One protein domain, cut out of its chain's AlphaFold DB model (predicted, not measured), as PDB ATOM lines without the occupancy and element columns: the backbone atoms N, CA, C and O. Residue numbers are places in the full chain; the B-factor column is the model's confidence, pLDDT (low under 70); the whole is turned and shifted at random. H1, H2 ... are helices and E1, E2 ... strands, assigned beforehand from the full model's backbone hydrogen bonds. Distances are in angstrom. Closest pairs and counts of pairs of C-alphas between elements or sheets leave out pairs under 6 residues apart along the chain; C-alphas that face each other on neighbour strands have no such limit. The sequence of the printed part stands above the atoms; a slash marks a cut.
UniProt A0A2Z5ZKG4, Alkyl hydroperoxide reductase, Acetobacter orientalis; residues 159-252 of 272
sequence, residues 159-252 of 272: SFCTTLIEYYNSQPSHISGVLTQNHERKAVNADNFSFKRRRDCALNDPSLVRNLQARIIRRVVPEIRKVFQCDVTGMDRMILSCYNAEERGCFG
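AT A GLANCE: This is residues 159 to 252 of the 272 residues of the protein "Alkyl hydroperoxide reductase" of Acetobacter orientalis (UniProt A0A2Z5ZKG4). The model is an open U: a small two-stranded sheet, E3 and E4, lies near the middle of its base with helix H1 next to it, and two separate arms rise from that base. One arm is the hairpin E1 and E2, and the other holds the helices H2 and H3, from which residues 229 to 238 lead back to E4. The printed part has 94 residues with three named helices and four named strands, in the order H1 E1 E2 E3 H2 H3 E4. The class is mixed, helices and strands, and both sheets, E1 - E2 and E3 - E4, are antiparallel. The whole is loose, with a radius of gyration of the C-alphas of 15.7 A and spans of 36 by 33 by 24 A.

HOW THE PARTS SIT: H1, residues 159 to 170, comes nearest to E4, residues 239 to 242, at the C-alphas of Tyr 168 and Leu 240, 6.7 A apart. Its closest C-alphas to E3, residues 199 to 202, are those of Tyr 168 and Cys 201, 6.4 A apart. E3 and E4 are antiparallel neighbours at 157 degrees, with N 201 and O 240 at 2.8 A and N 199 and O 242 at 2.9 A, within hydrogen-bond range. Residues 174 to 175 also pair with residues 199 to 200 of E3, antiparallel. E1, residues 178 to 181, and E2, residues 187 to 190, form a hairpin at 134 degrees, with N 178 and O 190 at 2.8 A. Both E1 and E2 are apart from E4. H2, residues 206 to 219, is close to H1 but not clearly touching, the closest C-alphas being those of Leu 164 and Leu 208, 7.8 A apart; they run opposite ways at a steep tilt of 39 degrees. H2 and H3, residues 221 to 228, meet only through their link. H3 is apart from H1, E1, E2 and E3. Every O i to N i+4 pair is within hydrogen-bond range in H1, H2 and H3. Residues 196 to 197 pair with residues 250 to 251, antiparallel.

IN THESE COORDINATES: H1 begins at C-alpha 159 (-14.561, 6.657, -40.719) and is 16.6 A long. E1 measures 9.7 A, E2 9.5 A and E3 10.2 A. H2, the longest helix, begins at C-alpha 206 (1.927, 11.270, -35.499) and is 19.9 A long. H3 measures 10.4 A. E4, 9.9 A long, ends at C-alpha 242 (-2.020, -2.221, -50.698).

THE WHOLE: The two C-alphas farthest apart, those of Ser 159 and His 183, are 44.9 A apart. The printed part has no cut and no long link. The mean pLDDT of the printed part is 79.7; residues 176 to 196, 247 and 249 to 252 are under 70.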
ATOM      1  N   SER A 159     -15.109   5.311 -40.501       93.56
ATOM      2  CA  SER A 159     -14.561   6.657 -40.719       93.56
ATOM      3  C   SER A 159     -13.038   6.702 -40.603       93.56
ATOM      4  O   SER A 159     -12.379   7.357 -41.404       93.56
ATOM      5  N   PHE A 160     -12.464   5.965 -39.650       94.12
ATOM      6  CA  PHE A 160     -11.016   5.893 -39.486       94.12
ATOM      7  C   PHE A 160     -10.357   5.104 -40.625       94.12
ATOM      8  O   PHE A 160      -9.299   5.502 -41.106       94.12
ATOM      9  N   CYS A 161     -10.996   4.034 -41.110       92.44
ATOM     10  CA  CYS A 161     -10.551   3.318 -42.308       92.44
ATOM     11  C   CYS A 161     -10.502   4.242 -43.532       92.44
ATOM     12  O   CYS A 161      -9.497   4.240 -44.240       92.44
ATOM     13  N   THR A 162     -11.537   5.061 -43.750       92.56
ATOM     14  CA  THR A 162     -11.567   6.060 -44.831       92.56
ATOM     15  C   THR A 162     -10.395   7.032 -44.716       92.56
ATOM     16  O   THR A 162      -9.659   7.199 -45.683       92.56
ATOM     17  N   THR A 163     -10.133   7.577 -43.524       94.19
ATOM     18  CA  THR A 163      -8.985   8.472 -43.292       94.19
ATOM     19  C   THR A 163      -7.641   7.809 -43.618       94.19
ATOM     20  O   THR A 163      -6.770   8.442 -44.210       94.19
ATOM     21  N   LEU A 164      -7.445   6.534 -43.261       93.56
ATOM     22  CA  LEU A 164      -6.207   5.811 -43.583       93.56
ATOM     23  C   LEU A 164      -6.051   5.575 -45.093       93.56
ATOM     24  O   LEU A 164      -4.941   5.662 -45.614       93.56
ATOM     25  N   ILE A 165      -7.148   5.296 -45.801       91.44
ATOM     26  CA  ILE A 165      -7.145   5.120 -47.261       91.44
ATOM     27  C   ILE A 165      -6.828   6.447 -47.963       91.44
ATOM     28  O   ILE A 165      -5.986   6.480 -48.858       91.44
ATOM     29  N   GLU A 166      -7.453   7.545 -47.538       93.38
ATOM     30  CA  GLU A 166      -7.161   8.891 -48.048       93.38
ATOM     31  C   GLU A 166      -5.697   9.266 -47.815       93.38
ATOM     32  O   GLU A 166      -5.024   9.734 -48.736       93.38
ATOM     33  N   TYR A 167      -5.173   8.978 -46.619       93.50
ATOM     34  CA  TYR A 167      -3.756   9.154 -46.323       93.50
ATOM     35  C   TYR A 167      -2.892   8.352 -47.300       93.50
ATOM     36  O   TYR A 167      -2.033   8.938 -47.950       93.50
ATOM     37  N   TYR A 168      -3.146   7.051 -47.477       91.56
ATOM     38  CA  TYR A 168      -2.392   6.209 -48.413       91.56
ATOM     39  C   TYR A 168      -2.385   6.779 -49.841       91.56
ATOM     40  O   TYR A 168      -1.326   6.864 -50.455       91.56
ATOM     41  N   ASN A 169      -3.540   7.220 -50.348       90.25
ATOM     42  CA  ASN A 169      -3.663   7.787 -51.695       90.25
ATOM     43  C   ASN A 169      -2.945   9.139 -51.848       90.25
ATOM     44  O   ASN A 169      -2.550   9.501 -52.954       90.25
ATOM     45  N   SER A 170      -2.777   9.884 -50.752       91.94
ATOM     46  CA  SER A 170      -2.069  11.170 -50.736       91.94
ATOM     47  C   SER A 170      -0.543  11.042 -50.676       91.94
ATOM     48  O   SER A 170       0.166  12.018 -50.917       91.94
ATOM     49  N   GLN A 171      -0.029   9.866 -50.307       90.88
ATOM     50  CA  GLN A 171       1.387   9.642 -50.038       90.88
ATOM     51  C   GLN A 171       2.047   8.800 -51.137       90.88
ATOM     52  O   GLN A 171       1.399   7.961 -51.767       90.88
ATOM     53  N   PRO A 172       3.367   8.947 -51.352       85.81
ATOM     54  CA  PRO A 172       4.100   8.004 -52.179       85.81
ATOM     55  C   PRO A 172       4.046   6.601 -51.556       85.81
ATOM     56  O   PRO A 172       4.205   6.422 -50.346       85.81
ATOM     57  N   SER A 173       3.845   5.595 -52.406       82.62
ATOM     58  CA  SER A 173       3.944   4.184 -52.036       82.62
ATOM     59  C   SER A 173       5.056   3.511 -52.832       82.62
ATOM     60  O   SER A 173       5.328   3.862 -53.984       82.62
ATOM     61  N   HIS A 174       5.709   2.530 -52.219       80.19
ATOM     62  CA  HIS A 174       6.842   1.825 -52.812       80.19
ATOM     63  C   HIS A 174       6.567   0.328 -52.854       80.19
ATOM     64  O   HIS A 174       5.898  -0.216 -51.977       80.19
ATOM     65  N   ILE A 175       7.093  -0.356 -53.869       74.88
ATOM     66  CA  ILE A 175       7.042  -1.818 -53.921       74.88
ATOM     67  C   ILE A 175       7.792  -2.373 -52.707       74.88
ATOM     68  O   ILE A 175       8.938  -2.015 -52.440       74.88
ATOM     69  N   SER A 176       7.119  -3.243 -51.957       66.62
ATOM     70  CA  SER A 176       7.685  -3.883 -50.779       66.62
ATOM     71  C   SER A 176       8.384  -5.172 -51.175       66.62
ATOM     72  O   SER A 176       7.727  -6.181 -51.451       66.62
ATOM     73  N   GLY A 177       9.716  -5.154 -51.149       62.81
ATOM     74  CA  GLY A 177      10.511  -6.369 -51.271       62.81
ATOM     75  C   GLY A 177      10.254  -7.349 -50.119       62.81
ATOM     76  O   GLY A 177       9.671  -7.027 -49.073       62.81
ATOM     77  N   VAL A 178      10.678  -8.590 -50.306       60.72
ATOM     78  CA  VAL A 178      10.788  -9.581 -49.235       60.72
ATOM     79  C   VAL A 178      12.001  -9.206 -48.393       60.72
ATOM     80  O   VAL A 178      13.094  -9.072 -48.936       60.72
ATOM     81  N   LEU A 179      11.813  -9.022 -47.084       57.19
ATOM     82  CA  LEU A 179      12.928  -8.854 -46.154       57.19
ATOM     83  C   LEU A 179      13.671 -10.189 -46.075       57.19
ATOM     84  O   LEU A 179      13.140 -11.164 -45.553       57.19
ATOM     85  N   THR A 180      14.878 -10.229 -46.619       56.81
ATOM     86  CA  THR A 180      15.811 -11.356 -46.513       56.81
ATOM     87  C   THR A 180      17.064 -10.880 -45.780       56.81
ATOM     88  O   THR A 180      17.234  -9.684 -45.549       56.81
ATOM     89  N   GLN A 181      17.941 -11.787 -45.362       51.31
ATOM     90  CA  GLN A 181      19.255 -11.416 -44.833       51.31
ATOM     91  C   GLN A 181      20.328 -11.575 -45.913       51.31
ATOM     92  O   GLN A 181      20.384 -12.596 -46.595       51.31
ATOM     93  N   ASN A 182      21.194 -10.570 -46.046       54.94
ATOM     94  CA  ASN A 182      22.383 -10.625 -46.898       54.94
ATOM     95  C   ASN A 182      23.607 -11.215 -46.161       54.94
ATOM     96  O   ASN A 182      23.500 -11.672 -45.023       54.94
ATOM     97  N   HIS A 183      24.788 -11.157 -46.797       48.00
ATOM     98  CA  HIS A 183      26.029 -11.816 -46.328       48.00
ATOM     99  C   HIS A 183      26.494 -11.288 -44.974       48.00
ATOM    100  O   HIS A 183      27.162 -11.987 -44.220       48.00
ATOM    101  N   GLU A 184      26.091 -10.065 -44.645       50.00
ATOM    102  CA  GLU A 184      26.444  -9.369 -43.415       50.00
ATOM    103  C   GLU A 184      25.357  -9.504 -42.338       50.00
ATOM    104  O   GLU A 184      25.367  -8.761 -41.358       50.00
ATOM    105  N   ARG A 185      24.385 -10.416 -42.520       52.00
ATOM    106  CA  ARG A 185      23.177 -10.555 -41.682       52.00
ATOM    107  C   ARG A 185      22.332  -9.279 -41.611       52.00
ATOM    108  O   ARG A 185      21.521  -9.121 -40.698       52.00
ATOM    109  N   LYS A 186      22.485  -8.368 -42.573       51.28
ATOM    110  CA  LYS A 186      21.642  -7.177 -42.681       51.28
ATOM    111  C   LYS A 186      20.386  -7.513 -43.463       51.28
ATOM    112  O   LYS A 186      20.434  -8.233 -44.460       51.28
ATOM    113  N   ALA A 187      19.268  -6.961 -43.007       53.22
ATOM    114  CA  ALA A 187      18.008  -7.062 -43.716       53.22
ATOM    115  C   ALA A 187      18.108  -6.333 -45.068       53.22
ATOM    116  O   ALA A 187      18.399  -5.138 -45.111       53.22
ATOM    117  N   VAL A 188      17.872  -7.050 -46.163       57.94
ATOM    118  CA  VAL A 188      17.787  -6.522 -47.529       57.94
ATOM    119  C   VAL A 188      16.402  -6.791 -48.102       57.94
ATOM    120  O   VAL A 188      15.792  -7.817 -47.815       57.94
ATOM    121  N   ASN A 189      15.897  -5.862 -48.912       58.62
ATOM    122  CA  ASN A 189      14.654  -6.048 -49.654       58.62
ATOM    123  C   ASN A 189      14.977  -6.733 -50.984       58.62
ATOM    124  O   ASN A 189      15.633  -6.134 -51.831       58.62
ATOM    125  N   ALA A 190      14.533  -7.976 -51.158       58.88
ATOM    126  CA  ALA A 190      14.618  -8.689 -52.427       58.88
ATOM    127  C   ALA A 190      13.279  -8.628 -53.168       58.88
ATOM    128  O   ALA A 190      12.229  -8.947 -52.602       58.88
ATOM    129  N   ASP A 191      13.314  -8.284 -54.451       55.59
ATOM    130  CA  ASP A 191      12.131  -8.235 -55.312       55.59
ATOM    131  C   ASP A 191      11.725  -9.647 -55.768       55.59
ATOM    132  O   ASP A 191      11.909 -10.046 -56.915       55.59
ATOM    133  N   ASN A 192      11.173 -10.448 -54.851       60.97
ATOM    134  CA  ASN A 192      10.583 -11.743 -55.185       60.97
ATOM    135  C   ASN A 192       9.064 -11.619 -55.386       60.97
ATOM    136  O   ASN A 192       8.257 -11.993 -54.531       60.97
ATOM    137  N   PHE A 193       8.686 -11.107 -56.558       58.66
ATOM    138  CA  PHE A 193       7.302 -10.827 -56.947       58.66
ATOM    139  C   PHE A 193       6.384 -12.052 -57.078       58.66
ATOM    140  O   PHE A 193       5.190 -11.867 -57.336       58.66
ATOM    141  N   SER A 194       6.911 -13.279 -56.980       61.25
ATOM    142  CA  SER A 194       6.103 -14.507 -56.920       61.25
ATOM    143  C   SER A 194       5.712 -14.873 -55.484       61.25
ATOM    144  O   SER A 194       4.678 -15.504 -55.283       61.25
ATOM    145  N   PHE A 195       6.493 -14.430 -54.491       60.75
ATOM    146  CA  PHE A 195       6.245 -14.670 -53.070       60.75
ATOM    147  C   PHE A 195       5.529 -13.500 -52.389       60.75
ATOM    148  O   PHE A 195       4.639 -13.710 -51.572       60.75
ATOM    149  N   LYS A 196       5.900 -12.257 -52.698       65.56
ATOM    150  CA  LYS A 196       5.295 -11.067 -52.094       65.56
ATOM    151  C   LYS A 196       5.154  -9.976 -53.139       65.56
ATOM    152  O   LYS A 196       6.123  -9.598 -53.791       65.56
ATOM    153  N   ARG A 197       3.944  -9.440 -53.265       74.81
ATOM    154  CA  ARG A 197       3.650  -8.305 -54.133       74.81
ATOM    155  C   ARG A 197       2.650  -7.389 -53.442       74.81
ATOM    156  O   ARG A 197       1.455  -7.671 -53.418       74.81
ATOM    157  N   ARG A 198       3.173  -6.325 -52.837       80.75
ATOM    158  CA  ARG A 198       2.395  -5.277 -52.168       80.75
ATOM    159  C   ARG A 198       3.111  -3.936 -52.283       80.75
ATOM    160  O   ARG A 198       4.343  -3.907 -52.360       80.75
ATOM    161  N   ARG A 199       2.349  -2.849 -52.258       82.19
ATOM    162  CA  ARG A 199       2.875  -1.485 -52.159       82.19
ATOM    163  C   ARG A 199       2.719  -0.996 -50.730       82.19
ATOM    164  O   ARG A 199       1.620  -1.054 -50.190       82.19
ATOM    165  N   ASP A 200       3.812  -0.545 -50.131       86.94
ATOM    166  CA  ASP A 200       3.849  -0.060 -48.756       86.94
ATOM    167  C   ASP A 200       3.991   1.465 -48.738       86.94
ATOM    168  O   ASP A 200       4.776   2.050 -49.487       86.94
ATOM    169  N   CYS A 201       3.244   2.093 -47.838       88.69
ATOM    170  CA  CYS A 201       3.345   3.492 -47.460       88.69
ATOM    171  C   CYS A 201       3.629   3.557 -45.953       88.69
ATOM    172  O   CYS A 201       2.947   2.907 -45.158       88.69
ATOM    173  N   ALA A 202       4.648   4.312 -45.546       89.81
ATOM    174  CA  ALA A 202       4.926   4.523 -44.129       89.81
ATOM    175  C   ALA A 202       3.868   5.456 -43.519       89.81
ATOM    176  O   ALA A 202       3.604   6.527 -44.060       89.81
ATOM    177  N   LEU A 203       3.288   5.071 -42.378       91.69
ATOM    178  CA  LEU A 203       2.360   5.932 -41.651       91.69
ATOM    179  C   LEU A 203       3.163   6.860 -40.734       91.69
ATOM    180  O   LEU A 203       3.502   6.490 -39.613       91.69
ATOM    181  N   ASN A 204       3.493   8.051 -41.233       91.19
ATOM    182  CA  ASN A 204       4.363   9.000 -40.531       91.19
ATOM    183  C   ASN A 204       3.599  10.111 -39.798       91.19
ATOM    184  O   ASN A 204       4.200  10.813 -38.987       91.19
ATOM    185  N   ASP A 205       2.299  10.286 -40.060       94.44
ATOM    186  CA  ASP A 205       1.491  11.271 -39.337       94.44
ATOM    187  C   ASP A 205       1.365  10.870 -37.852       94.44
ATOM    188  O   ASP A 205       0.760   9.836 -37.539       94.44
ATOM    189  N   PRO A 206       1.896  11.667 -36.904       94.19
ATOM    190  CA  PRO A 206       1.927  11.270 -35.499       94.19
ATOM    191  C   PRO A 206       0.537  11.114 -34.875       94.19
ATOM    192  O   PRO A 206       0.374  10.360 -33.915       94.19
ATOM    193  N   SER A 207      -0.468  11.837 -35.380       95.75
ATOM    194  CA  SER A 207      -1.843  11.730 -34.898       95.75
ATOM    195  C   SER A 207      -2.461  10.406 -35.336       95.75
ATOM    196  O   SER A 207      -3.004   9.683 -34.497       95.75
ATOM    197  N   LEU A 208      -2.335  10.046 -36.615       95.00
ATOM    198  CA  LEU A 208      -2.830   8.782 -37.160       95.00
ATOM    199  C   LEU A 208      -2.140   7.583 -36.511       95.00
ATOM    200  O   LEU A 208      -2.828   6.638 -36.121       95.00
ATOM    201  N   VAL A 209      -0.819   7.651 -36.303       93.31
ATOM    202  CA  VAL A 209      -0.061   6.609 -35.593       93.31
ATOM    203  C   VAL A 209      -0.624   6.396 -34.193       93.31
ATOM    204  O   VAL A 209      -1.047   5.286 -33.878       93.31
ATOM    205  N   ARG A 210      -0.719   7.448 -33.366       94.44
ATOM    206  CA  ARG A 210      -1.258   7.328 -31.997       94.44
ATOM    207  C   ARG A 210      -2.683   6.777 -31.983       94.44
ATOM    208  O   ARG A 210      -3.015   5.934 -31.150       94.44
ATOM    209  N   ASN A 211      -3.519   7.229 -32.916       95.25
ATOM    210  CA  ASN A 211      -4.904   6.785 -33.048       95.25
ATOM    211  C   ASN A 211      -5.023   5.302 -33.423       95.25
ATOM    212  O   ASN A 211      -5.887   4.605 -32.884       95.25
ATOM    213  N   LEU A 212      -4.174   4.809 -34.326       93.56
ATOM    214  CA  LEU A 212      -4.135   3.397 -34.698       93.56
ATOM    215  C   LEU A 212      -3.583   2.544 -33.542       93.56
ATOM    216  O   LEU A 212      -4.203   1.550 -33.165       93.56
ATOM    217  N   GLN A 213      -2.498   2.988 -32.902       92.56
ATOM    218  CA  GLN A 213      -1.899   2.353 -31.718       92.56
ATOM    219  C   GLN A 213      -2.928   2.141 -30.609       92.56
ATOM    220  O   GLN A 213      -3.084   1.027 -30.113       92.56
ATOM    221  N   ALA A 214      -3.668   3.194 -30.254       94.06
ATOM    222  CA  ALA A 214      -4.665   3.146 -29.191       94.06
ATOM    223  C   ALA A 214      -5.749   2.089 -29.457       94.06
ATOM    224  O   ALA A 214      -6.161   1.380 -28.538       94.06
ATOM    225  N   ARG A 215      -6.183   1.936 -30.716       94.00
ATOM    226  CA  ARG A 215      -7.167   0.918 -31.116       94.00
ATOM    227  C   ARG A 215      -6.601  -0.491 -31.013       94.00
ATOM    228  O   ARG A 215      -7.257  -1.348 -30.428       94.00
ATOM    229  N   ILE A 216      -5.386  -0.726 -31.514       91.81
ATOM    230  CA  ILE A 216      -4.724  -2.037 -31.428       91.81
ATOM    231  C   ILE A 216      -4.511  -2.444 -29.965       91.81
ATOM    232  O   ILE A 216      -4.902  -3.543 -29.572       91.81
ATOM    233  N   ILE A 217      -3.981  -1.541 -29.133       92.06
ATOM    234  CA  ILE A 217      -3.758  -1.792 -27.701       92.06
ATOM    235  C   ILE A 217      -5.077  -2.117 -26.993       92.06
ATOM    236  O   ILE A 217      -5.145  -3.060 -26.213       92.06
ATOM    237  N   ARG A 218      -6.143  -1.363 -27.276       94.56
ATOM    238  CA  ARG A 218      -7.428  -1.534 -26.590       94.56
ATOM    239  C   ARG A 218      -8.237  -2.740 -27.080       94.56
ATOM    240  O   ARG A 218      -8.983  -3.303 -26.284       94.56
ATOM    241  N   ARG A 219      -8.156  -3.095 -28.368       94.12
ATOM    242  CA  ARG A 219      -9.078  -4.050 -29.020       94.12
ATOM    243  C   ARG A 219      -8.425  -5.346 -29.492       94.12
ATOM    244  O   ARG A 219      -9.127  -6.336 -29.620       94.12
ATOM    245  N   VAL A 220      -7.119  -5.352 -29.758       91.69
ATOM    246  CA  VAL A 220      -6.415  -6.517 -30.327       91.69
ATOM    247  C   VAL A 220      -5.528  -7.197 -29.290       91.69
ATOM    248  O   VAL A 220      -5.576  -8.416 -29.156       91.69
ATOM    249  N   VAL A 221      -4.751  -6.432 -28.514       90.81
ATOM    250  CA  VAL A 221      -3.822  -6.993 -27.512       90.81
ATOM    251  C   VAL A 221      -4.515  -7.913 -26.489       90.81
ATOM    252  O   VAL A 221      -3.987  -8.999 -26.242       90.81
ATOM    253  N   PRO A 222      -5.703  -7.581 -25.936       91.62
ATOM    254  CA  PRO A 222      -6.403  -8.490 -25.027       91.62
ATOM    255  C   PRO A 222      -6.783  -9.822 -25.684       91.62
ATOM    256  O   PRO A 222      -6.711 -10.867 -25.043       91.62
ATOM    257  N   GLU A 223      -7.159  -9.798 -26.963       90.88
ATOM    258  CA  GLU A 223      -7.550 -10.995 -27.711       90.88
ATOM    259  C   GLU A 223      -6.336 -11.866 -28.059       90.88
ATOM    260  O   GLU A 223      -6.405 -13.088 -27.935       90.88
ATOM    261  N   ILE A 224      -5.186 -11.252 -28.374       86.69
ATOM    262  CA  ILE A 224      -3.909 -11.970 -28.516       86.69
ATOM    263  C   ILE A 224      -3.568 -12.703 -27.216       86.69
ATOM    264  O   ILE A 224      -3.264 -13.896 -27.247       86.69
ATOM    265  N   ARG A 225      -3.674 -12.023 -26.066       86.00
ATOM    266  CA  ARG A 225      -3.398 -12.630 -24.758       86.00
ATOM    267  C   ARG A 225      -4.324 -13.814 -24.473       86.00
ATOM    268  O   ARG A 225      -3.855 -14.844 -24.003       86.00
ATOM    269  N   LYS A 226      -5.622 -13.699 -24.781       86.81
ATOM    270  CA  LYS A 226      -6.600 -14.785 -24.585       86.81
ATOM    271  C   LYS A 226      -6.286 -16.012 -25.441       86.81
ATOM    272  O   LYS A 226      -6.251 -17.122 -24.914       86.81
ATOM    273  N   VAL A 227      -6.065 -15.819 -26.743       86.56
ATOM    274  CA  VAL A 227      -5.941 -16.925 -27.706       86.56
ATOM    275  C   VAL A 227      -4.550 -17.553 -27.686       86.56
ATOM    276  O   VAL A 227      -4.434 -18.774 -27.730       86.56
ATOM    277  N   PHE A 228      -3.499 -16.741 -27.585       82.88
ATOM    278  CA  PHE A 228      -2.117 -17.209 -27.715       82.88
ATOM    279  C   PHE A 228      -1.360 -17.293 -26.390       82.88
ATOM    280  O   PHE A 228      -0.208 -17.717 -26.398       82.88
ATOM    281  N   GLN A 229      -1.972 -16.890 -25.266       83.56
ATOM    282  CA  GLN A 229      -1.322 -16.870 -23.945       83.56
ATOM    283  C   GLN A 229       0.020 -16.113 -23.971       83.56
ATOM    284  O   GLN A 229       0.983 -16.484 -23.305       83.56
ATOM    285  N   CYS A 230       0.079 -15.056 -24.784       79.75
ATOM    286  CA  CYS A 230       1.276 -14.271 -25.054       79.75
ATOM    287  C   CYS A 230       1.054 -12.813 -24.644       79.75
ATOM    288  O   CYS A 230       0.011 -12.227 -24.948       79.75
ATOM    289  N   ASP A 231       2.059 -12.231 -23.989       79.75
ATOM    290  CA  ASP A 231       2.090 -10.815 -23.645       79.75
ATOM    291  C   ASP A 231       2.859 -10.021 -24.700       79.75
ATOM    292  O   ASP A 231       4.069 -10.165 -24.868       79.75
ATOM    293  N   VAL A 232       2.134  -9.166 -25.426       80.19
ATOM    294  CA  VAL A 232       2.706  -8.303 -26.464       80.19
ATOM    295  C   VAL A 232       3.457  -7.150 -25.803       80.19
ATOM    296  O   VAL A 232       2.852  -6.298 -25.154       80.19
ATOM    297  N   THR A 233       4.777  -7.105 -25.985       79.19
ATOM    298  CA  THR A 233       5.669  -6.120 -25.340       79.19
ATOM    299  C   THR A 233       6.122  -4.989 -26.259       79.19
ATOM    300  O   THR A 233       6.733  -4.029 -25.794       79.19
ATOM    301  N   GLY A 234       5.823  -5.067 -27.557       78.50
ATOM    302  CA  GLY A 234       6.263  -4.080 -28.535       78.50
ATOM    303  C   GLY A 234       5.400  -4.060 -29.788       78.50
ATOM    304  O   GLY A 234       4.659  -4.998 -30.077       78.50
ATOM    305  N   MET A 235       5.507  -2.962 -30.531       80.88
ATOM    306  CA  MET A 235       4.864  -2.769 -31.825       80.88
ATOM    307  C   MET A 235       5.915  -2.231 -32.791       80.88
ATOM    308  O   MET A 235       6.596  -1.255 -32.474       80.88
ATOM    309  N   ASP A 236       6.064  -2.888 -33.939       80.25
ATOM    310  CA  ASP A 236       6.942  -2.415 -35.011       80.25
ATOM    311  C   ASP A 236       6.351  -1.147 -35.667       80.25
ATOM    312  O   ASP A 236       5.235  -0.712 -35.358       80.25
ATOM    313  N   ARG A 237       7.099  -0.533 -36.584       82.19
ATOM    314  CA  ARG A 237       6.653   0.621 -37.372       82.19
ATOM    315  C   ARG A 237       5.314   0.353 -38.067       82.19
ATOM    316  O   ARG A 237       5.077  -0.727 -38.608       82.19
ATOM    317  N   MET A 238       4.463   1.375 -38.117       86.25
ATOM    318  CA  MET A 238       3.183   1.294 -38.815       86.25
ATOM    319  C   MET A 238       3.346   1.571 -40.302       86.25
ATOM    320  O   MET A 238       3.893   2.595 -40.713       86.25
ATOM    321  N   ILE A 239       2.822   0.656 -41.104       89.06
ATOM    322  CA  ILE A 239       2.773   0.769 -42.555       89.06
ATOM    323  C   ILE A 239       1.344   0.528 -43.028       89.06
ATOM    324  O   ILE A 239       0.623  -0.300 -42.468       89.06
ATOM    325  N   LEU A 240       0.947   1.244 -44.071       89.06
ATOM    326  CA  LEU A 240      -0.253   0.965 -44.843       89.06
ATOM    327  C   LEU A 240       0.169   0.224 -46.108       89.06
ATOM    328  O   LEU A 240       0.997   0.720 -46.872       89.06
ATOM    329  N   SER A 241      -0.380  -0.969 -46.316       85.56
ATOM    330  CA  SER A 241      -0.037  -1.825 -47.452       85.56
ATOM    331  C   SER A 241      -1.240  -2.030 -48.365       85.56
ATOM    332  O   SER A 241      -2.326  -2.365 -47.894       85.56
ATOM    333  N   CYS A 242      -1.031  -1.905 -49.674       83.06
ATOM    334  CA  CYS A 242      -2.020  -2.221 -50.698       83.06
ATOM    335  C   CYS A 242      -1.609  -3.468 -51.493       83.06
ATOM    336  O   CYS A 242      -0.482  -3.570 -51.989       83.06
ATOM    337  N   TYR A 243      -2.550  -4.400 -51.640       81.56
ATOM    338  CA  TYR A 243      -2.448  -5.564 -52.517       81.56
ATOM    339  C   TYR A 243      -3.335  -5.319 -53.742       81.56
ATOM    340  O   TYR A 243      -4.515  -5.664 -53.735       81.56
ATOM    341  N   ASN A 244      -2.785  -4.678 -54.777       75.25
ATOM    342  CA  ASN A 244      -3.553  -4.348 -55.977       75.25
ATOM    343  C   ASN A 244      -3.915  -5.627 -56.761       75.25
ATOM    344  O   ASN A 244      -3.041  -6.434 -57.089       75.25
ATOM    345  N   ALA A 245      -5.201  -5.801 -57.077       74.94
ATOM    346  CA  ALA A 245      -5.706  -6.929 -57.853       74.94
ATOM    347  C   ALA A 245      -5.154  -6.953 -59.289       74.94
ATOM    348  O   ALA A 245      -4.790  -8.022 -59.777       74.94
ATOM    349  N   GLU A 246      -5.016  -5.790 -59.936       75.19
ATOM    350  CA  GLU A 246      -4.463  -5.664 -61.297       75.19
ATOM    351  C   GLU A 246      -3.025  -6.186 -61.371       75.19
ATOM    352  O   GLU A 246      -2.609  -6.818 -62.341       75.19
ATOM    353  N   GLU A 247      -2.276  -5.991 -60.288       69.50
ATOM    354  CA  GLU A 247      -0.899  -6.450 -60.164       69.50
ATOM    355  C   GLU A 247      -0.806  -7.901 -59.696       69.50
ATOM    356  O   GLU A 247       0.302  -8.421 -59.601       69.50
ATOM    357  N   ARG A 248      -1.927  -8.580 -59.416       71.38
ATOM    358  CA  ARG A 248      -1.965  -9.886 -58.736       71.38
ATOM    359  C   ARG A 248      -1.224  -9.843 -57.393       71.38
ATOM    360  O   ARG A 248      -0.373 -10.690 -57.122       71.38
ATOM    361  N   GLY A 249      -1.510  -8.822 -56.582       68.75
ATOM    362  CA  GLY A 249      -0.925  -8.650 -55.254       68.75
ATOM    363  C   GLY A 249      -1.073  -9.911 -54.399       68.75
ATOM    364  O   GLY A 249      -2.158 -10.485 -54.312       68.75
ATOM    365  N   CYS A 250       0.019 -10.364 -53.786       67.94
ATOM    366  CA  CYS A 250       0.061 -11.637 -53.070       67.94
ATOM    367  C   CYS A 250       0.983 -11.596 -51.847       67.94
ATOM    368  O   CYS A 250       1.870 -10.743 -51.726       67.94
ATOM    369  N   PHE A 251       0.768 -12.549 -50.944       66.94
ATOM    370  CA  PHE A 251       1.673 -12.863 -49.846       66.94
ATOM    371  C   PHE A 251       1.741 -14.386 -49.697       66.94
ATOM    372  O   PHE A 251       0.710 -15.037 -49.529       66.94
ATOM    373  N   GLY A 252       2.939 -14.944 -49.830       65.19
ATOM    374  CA  GLY A 252       3.196 -16.373 -49.749       65.19
ATOM    375  C   GLY A 252       3.154 -16.905 -48.312       65.19
ATOM    376  O   GLY A 252       3.079 -16.130 -47.356       65.19
TER     377      GLY A 252